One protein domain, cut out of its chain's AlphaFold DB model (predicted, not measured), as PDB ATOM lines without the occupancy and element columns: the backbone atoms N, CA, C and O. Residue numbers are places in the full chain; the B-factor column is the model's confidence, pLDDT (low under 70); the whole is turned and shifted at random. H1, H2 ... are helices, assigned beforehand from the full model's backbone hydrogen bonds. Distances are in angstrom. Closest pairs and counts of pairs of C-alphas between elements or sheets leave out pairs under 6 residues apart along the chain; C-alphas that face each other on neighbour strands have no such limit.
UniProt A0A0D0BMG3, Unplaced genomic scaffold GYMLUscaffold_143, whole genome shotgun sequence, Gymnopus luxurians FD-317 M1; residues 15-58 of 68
ATOM      1  N   HIS A  15     -33.959   9.884  -4.728       88.50
ATOM      2  CA  HIS A  15     -33.467   9.973  -3.359       88.50
ATOM      3  C   HIS A  15     -34.530   9.456  -2.391       88.50
ATOM      4  O   HIS A  15     -35.611  10.035  -2.284       88.50
ATOM      5  N   GLY A  16     -34.220   8.382  -1.676       89.19
ATOM      6  CA  GLY A  16     -35.125   7.769  -0.718       89.19
ATOM      7  C   GLY A  16     -34.549   6.499  -0.109       89.19
ATOM      8  O   GLY A  16     -33.376   6.179  -0.280       89.19
ATOM      9  N   TYR A  17     -35.393   5.778   0.615       91.25
ATOM     10  CA  TYR A  17     -35.035   4.521   1.255       91.25
ATOM     11  C   TYR A  17     -35.817   3.376   0.614       91.25
ATOM     12  O   TYR A  17     -36.986   3.540   0.274       91.25
ATOM     13  N   VAL A  18     -35.150   2.240   0.420       92.50
ATOM     14  CA  VAL A  18     -35.749   1.008  -0.098       92.50
ATOM     15  C   VAL A  18     -35.613  -0.020   1.009       92.50
ATOM     16  O   VAL A  18     -34.510  -0.501   1.259       92.50
ATOM     17  N   GLU A  19     -36.711  -0.304   1.700       93.69
ATOM     18  CA  GLU A  19     -36.715  -1.237   2.826       93.69
ATOM     19  C   GLU A  19     -37.090  -2.640   2.358       93.69
ATOM     20  O   GLU A  19     -36.458  -3.633   2.717       93.69
ATOM     21  N   THR A  20     -38.117  -2.715   1.512       95.88
ATOM     22  CA  THR A  20     -38.731  -3.969   1.097       95.88
ATOM     23  C   THR A  20     -38.566  -4.228  -0.395       95.88
ATOM     24  O   THR A  20     -38.336  -3.338  -1.216       95.88
ATOM     25  N   THR A  21     -38.752  -5.490  -0.786       94.69
ATOM     26  CA  THR A  21     -38.822  -5.862  -2.204       94.69
ATOM     27  C   THR A  21     -39.988  -5.174  -2.918       94.69
ATOM     28  O   THR A  21     -39.880  -4.883  -4.108       94.69
ATOM     29  N   MET A  22     -41.088  -4.881  -2.213       95.00
ATOM     30  CA  MET A  22     -42.226  -4.165  -2.792       95.00
ATOM     31  C   MET A  22     -41.835  -2.740  -3.193       95.00
ATOM     32  O   MET A  22     -42.143  -2.327  -4.311       95.00
ATOM     33  N   ASP A  23     -41.074  -2.037  -2.350       93.44
ATOM     34  CA  ASP A  23     -40.578  -0.687  -2.651       93.44
ATOM     35  C   ASP A  23     -39.697  -0.700  -3.905       93.44
ATOM     36  O   ASP A  23     -39.844   0.130  -4.804       93.44
ATOM     37  N   ALA A  24     -38.818  -1.703  -4.015       92.81
ATOM     38  CA  ALA A  24     -37.981  -1.887  -5.196       92.81
ATOM     39  C   ALA A  24     -38.823  -2.128  -6.464       92.81
ATOM     40  O   ALA A  24     -38.550  -1.541  -7.513       92.81
ATOM     41  N   LEU A  25     -39.872  -2.952  -6.380       94.50
ATOM     42  CA  LEU A  25     -40.776  -3.210  -7.504       94.50
ATOM     43  C   LEU A  25     -41.563  -1.959  -7.912       94.50
ATOM     44  O   LEU A  25     -41.695  -1.692  -9.109       94.50
ATOM     45  N   GLN A  26     -42.037  -1.168  -6.948       93.25
ATOM     46  CA  GLN A  26     -42.711   0.104  -7.211       93.25
ATOM     47  C   GLN A  26     -41.777   1.102  -7.898       93.25
ATOM     48  O   GLN A  26     -42.170   1.721  -8.887       93.25
ATOM     49  N   LEU A  27     -40.529   1.209  -7.437       91.75
ATOM     50  CA  LEU A  27     -39.509   2.052  -8.061       91.75
ATOM     51  C   LEU A  27     -39.226   1.625  -9.504       91.75
ATOM     52  O   LEU A  27     -39.187   2.470 -10.400       91.75
ATOM     53  N   ILE A  28     -39.093   0.321  -9.759       91.75
ATOM     54  CA  ILE A  28     -38.904  -0.214 -11.114       91.75
ATOM     55  C   ILE A  28     -40.127   0.083 -11.992       91.75
ATOM     56  O   ILE A  28     -39.970   0.500 -13.140       91.75
ATOM     57  N   TYR A  29     -41.341  -0.114 -11.477       93.12
ATOM     58  CA  TYR A  29     -42.576   0.166 -12.210       93.12
ATOM     59  C   TYR A  29     -42.704   1.655 -12.561       93.12
ATOM     60  O   TYR A  29     -42.939   2.001 -13.718       93.12
ATOM     61  N   ALA A  30     -42.461   2.538 -11.594       91.19
ATOM     62  CA  ALA A  30     -42.479   3.983 -11.788       91.19
ATOM     63  C   ALA A  30     -41.379   4.455 -12.758       91.19
ATOM     64  O   ALA A  30     -41.627   5.326 -13.593       91.19
ATOM     65  N   ALA A  31     -40.193   3.842 -12.723       89.88
ATOM     66  CA  ALA A  31     -39.129   4.112 -13.688       89.88
ATOM     67  C   ALA A  31     -39.488   3.644 -15.109       89.88
ATOM     68  O   ALA A  31     -39.151   4.313 -16.082       89.88
ATOM     69  N   ARG A  32     -40.207   2.521 -15.256       88.31
ATOM     70  CA  ARG A  32     -40.725   2.065 -16.562       88.31
ATOM     71  C   ARG A  32     -41.807   2.988 -17.121       88.31
ATOM     72  O   ARG A  32     -41.870   3.150 -18.332       88.31
ATOM     73  N   GLN A  33     -42.621   3.583 -16.251       90.25
ATOM     74  CA  GLN A  33     -43.630   4.590 -16.604       90.25
ATOM     75  C   GLN A  33     -43.019   5.974 -16.912       90.25
ATOM     76  O   GLN A  33     -43.732   6.871 -17.345       90.25
ATOM     77  N   GLY A  34     -41.716   6.174 -16.674       85.19
ATOM     78  CA  GLY A  34     -41.043   7.464 -16.864       85.19
ATOM     79  C   GLY A  34     -41.304   8.489 -15.754       85.19
ATOM     80  O   GLY A  34     -40.943   9.651 -15.902       85.19
ATOM     81  N   ILE A  35     -41.911   8.071 -14.638       88.06
ATOM     82  CA  ILE A  35     -42.164   8.925 -13.465       88.06
ATOM     83  C   ILE A  35     -40.856   9.190 -12.713       88.06
ATOM     84  O   ILE A  35     -40.619  10.292 -12.223       88.06
ATOM     85  N   ILE A  36     -40.011   8.161 -12.612       86.75
ATOM     86  CA  ILE A  36     -38.712   8.227 -11.941       86.75
ATOM     87  C   ILE A  36     -37.609   8.197 -12.999       86.75
ATOM     88  O   ILE A  36     -37.697   7.411 -13.949       86.75
ATOM     89  N   PRO A  37     -36.558   9.016 -12.849       83.62
ATOM     90  CA  PRO A  37     -35.449   9.024 -13.784       83.62
ATOM     91  C   PRO A  37     -34.714   7.683 -13.831       83.62
ATOM     92  O   PRO A  37     -34.443   7.052 -12.807       83.62
ATOM     93  N   ARG A  38     -34.346   7.274 -15.048       85.50
ATOM     94  CA  ARG A  38     -33.568   6.062 -15.306       85.50
ATOM     95  C   ARG A  38     -32.212   6.427 -15.898       85.50
ATOM     96  O   ARG A  38     -32.122   7.182 -16.861       85.50
ATOM     97  N   ILE A  39     -31.161   5.825 -15.362       84.56
ATOM     98  CA  ILE A  39     -29.796   5.962 -15.851       84.56
ATOM     99  C   ILE A  39     -29.649   5.165 -17.155       84.56
ATOM    100  O   ILE A  39     -29.891   3.956 -17.199       84.56
ATOM    101  N   THR A  40     -29.232   5.843 -18.222       78.69
ATOM    102  CA  THR A  40     -29.004   5.261 -19.558       78.69
ATOM    103  C   THR A  40     -27.524   5.155 -19.928       78.69
ATOM    104  O   THR A  40     -27.201   4.581 -20.959       78.69
ATOM    105  N   ARG A  41     -26.609   5.662 -19.092       79.31
ATOM    106  CA  ARG A  41     -25.154   5.606 -19.313       79.31
ATOM    107  C   ARG A  41     -24.385   5.377 -18.016       79.31
ATOM    108  O   ARG A  41     -24.900   5.639 -16.934       79.31
ATOM    109  N   ARG A  42     -23.126   4.942 -18.109       79.62
ATOM    110  CA  ARG A  42     -22.236   4.853 -16.939       79.62
ATOM    111  C   ARG A  42     -21.968   6.252 -16.361       79.62
ATOM    112  O   ARG A  42     -21.776   7.211 -17.108       79.62
ATOM    113  N   LEU A  43     -21.931   6.339 -15.029       78.81
ATOM    114  CA  LEU A  43     -21.493   7.537 -14.306       78.81
ATOM    115  C   LEU A  43     -19.970   7.688 -14.411       78.81
ATOM    116  O   LEU A  43     -19.236   6.709 -14.196       78.81
ATOM    117  N   ASN A  44     -19.515   8.911 -14.675       81.19
ATOM    118  CA  ASN A  44     -18.106   9.306 -14.692       81.19
ATOM    119  C   ASN A  44     -17.533   9.396 -13.266       81.19
ATOM    120  O   ASN A  44     -18.276   9.440 -12.287       81.19
ATOM    121  N   HIS A  45     -16.203   9.433 -13.123       79.94
ATOM    122  CA  HIS A  45     -15.546   9.451 -11.805       79.94
ATOM    123  C   HIS A  45     -15.987  10.646 -10.936       79.94
ATOM    124  O   HIS A  45     -16.336  10.464  -9.772       79.94
ATOM    125  N   THR A  46     -16.073  11.841 -11.527       78.00
ATOM    126  CA  THR A  46     -16.552  13.063 -10.860       78.00
ATOM    127  C   THR A  46     -18.003  12.936 -10.395       78.00
ATOM    128  O   THR A  46     -18.328  13.289  -9.264       78.00
ATOM    129  N   GLU A  47     -18.871  12.374 -11.242       79.38
ATOM    130  CA  GLU A  47     -20.289  12.156 -10.930       79.38
ATOM    131  C   GLU A  47     -20.434  11.175  -9.764       79.38
ATOM    132  O   GLU A  47     -21.157  11.447  -8.812       79.38
ATOM    133  N   ARG A  48     -19.678  10.072  -9.765       80.06
ATOM    134  CA  ARG A  48     -19.705   9.095  -8.665       80.06
ATOM    135  C   ARG A  48     -19.353   9.723  -7.318       80.06
ATOM    136  O   ARG A  48     -20.055   9.460  -6.347       80.06
ATOM    137  N   GLY A  49     -18.321  10.566  -7.262       77.69
ATOM    138  CA  GLY A  49     -17.910  11.229  -6.019       77.69
ATOM    139  C   GLY A  49     -18.979  12.163  -5.439       77.69
ATOM    140  O   GLY A  49     -19.101  12.283  -4.224       77.69
ATOM    141  N   VAL A  50     -19.789  12.795  -6.294       78.44
ATOM    142  CA  VAL A  50     -20.842  13.734  -5.868       78.44
ATOM    143  C   VAL A  50     -22.181  13.034  -5.611       78.44
ATOM    144  O   VAL A  50     -22.959  13.494  -4.771       78.44
ATOM    145  N   MET A  51     -22.467  11.952  -6.335       79.62
ATOM    146  CA  MET A  51     -23.795  11.332  -6.391       79.62
ATOM    147  C   MET A  51     -23.946  10.102  -5.497       79.62
ATOM    148  O   MET A  51     -25.064   9.784  -5.102       79.62
ATOM    149  N   ILE A  52     -22.856   9.405  -5.158       83.00
ATOM    150  CA  ILE A  52     -22.910   8.275  -4.222       83.00
ATOM    151  C   ILE A  52     -23.031   8.844  -2.808       83.00
ATOM    152  O   ILE A  52     -22.045   9.189  -2.159       83.00
ATOM    153  N   LYS A  53     -24.273   8.981  -2.353       85.44
ATOM    154  CA  LYS A  53     -24.644   9.491  -1.032       85.44
ATOM    155  C   LYS A  53     -25.706   8.587  -0.421       85.44
ATOM    156  O   LYS A  53     -26.371   7.833  -1.132       85.44
ATOM    157  N   SER A  54     -25.864   8.670   0.897       85.00
ATOM    158  CA  SER A  54     -26.949   7.964   1.583       85.00
ATOM    159  C   SER A  54     -28.290   8.329   0.946       85.00
ATOM    160  O   SER A  54     -28.531   9.499   0.662       85.00
ATOM    161  N   GLY A  55     -29.120   7.323   0.678       86.50
ATOM    162  CA  GLY A  55     -30.423   7.493   0.036       86.50
ATOM    163  C   GLY A  55     -30.402   7.643  -1.488       86.50
ATOM    164  O   GLY A  55     -31.467   7.729  -2.088       86.50
ATOM    165  N   ALA A  56     -29.240   7.657  -2.153       88.06
ATOM    166  CA  ALA A  56     -29.186   7.709  -3.614       88.06
ATOM    167  C   ALA A  56     -29.511   6.338  -4.240       88.06
ATOM    168  O   ALA A  56     -28.775   5.366  -4.062       88.06
ATOM    169  N   VAL A  57     -30.596   6.271  -5.015       89.25
ATOM    170  CA  VAL A  57     -31.063   5.066  -5.710       89.25
ATOM    171  C   VAL A  57     -30.965   5.265  -7.222       89.25
ATOM    172  O   VAL A  57     -31.581   6.163  -7.802       89.25
ATOM    173  N   PHE A  58     -30.207   4.382  -7.872       88.69
ATOM    174  CA  PHE A  58     -29.961   4.411  -9.312       88.69
ATOM    175  C   PHE A  58     -30.669   3.245  -9.996       88.69
ATOM    176  O   PHE A  58     -30.397   2.083  -9.701       88.69
TER     177      PHE A  58
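AT A GLANCE: This is residues 15 to 58 of the 68 residues of an uncharacterized protein of Gymnopus luxurians FD-317 M1 (UniProt A0A0D0BMG3). The printed part makes a loose, open ring: two short helices, H1 and H2, stand at its two far ends, a long link of residues 33 to 44 bridges them along one side, and the two tails, residues 15 to 20 and 52 to 58, come back toward each other along the other side. H2 sticks out at its end of the ring with residues 45 to 50. The printed part has 44 residues with two named helices, H1 then H2, and no named strand; the class is all helix, though under half of the residues, 19 of 44, are in named elements. The whole is loose, with a radius of gyration of the C-alphas of 11.7 A and spans of 31 by 21 by 13 A.

HOW THE PARTS SIT: Start at His 15 and go along to H1, residues 21 to 32. From there a long link of 12 residues takes you to H2, residues 45 to 51. The two helices are apart, with no C-alpha of the one within 8 A of the other. Residues 44 to 50, of which 45 to 50 belong to H2, stand free. In H1 and H2 every O i to N i+4 pair is within hydrogen-bond range.

IN THESE COORDINATES: Find C-alpha 21 at (-38.822, -5.862, -2.204); from there H1 runs 16.5 A to C-alpha 32 at (-40.725, 2.065, -16.562). H2 begins at C-alpha 45, at (-15.546, 9.451, -11.805), and runs 10.0 A to C-alpha 51.

THE WHOLE: Look at Met 22 and Thr 46: their C-alphas, the two farthest apart, are 32.0 A apart. The first and last printed C-alphas, those of His 15 and Phe 58, are 8.9 A apart. The printed part has no cut. The mean pLDDT of the printed part is 86.8, and no printed residue is under 70; H2 has a mean of 79, H1 of 92.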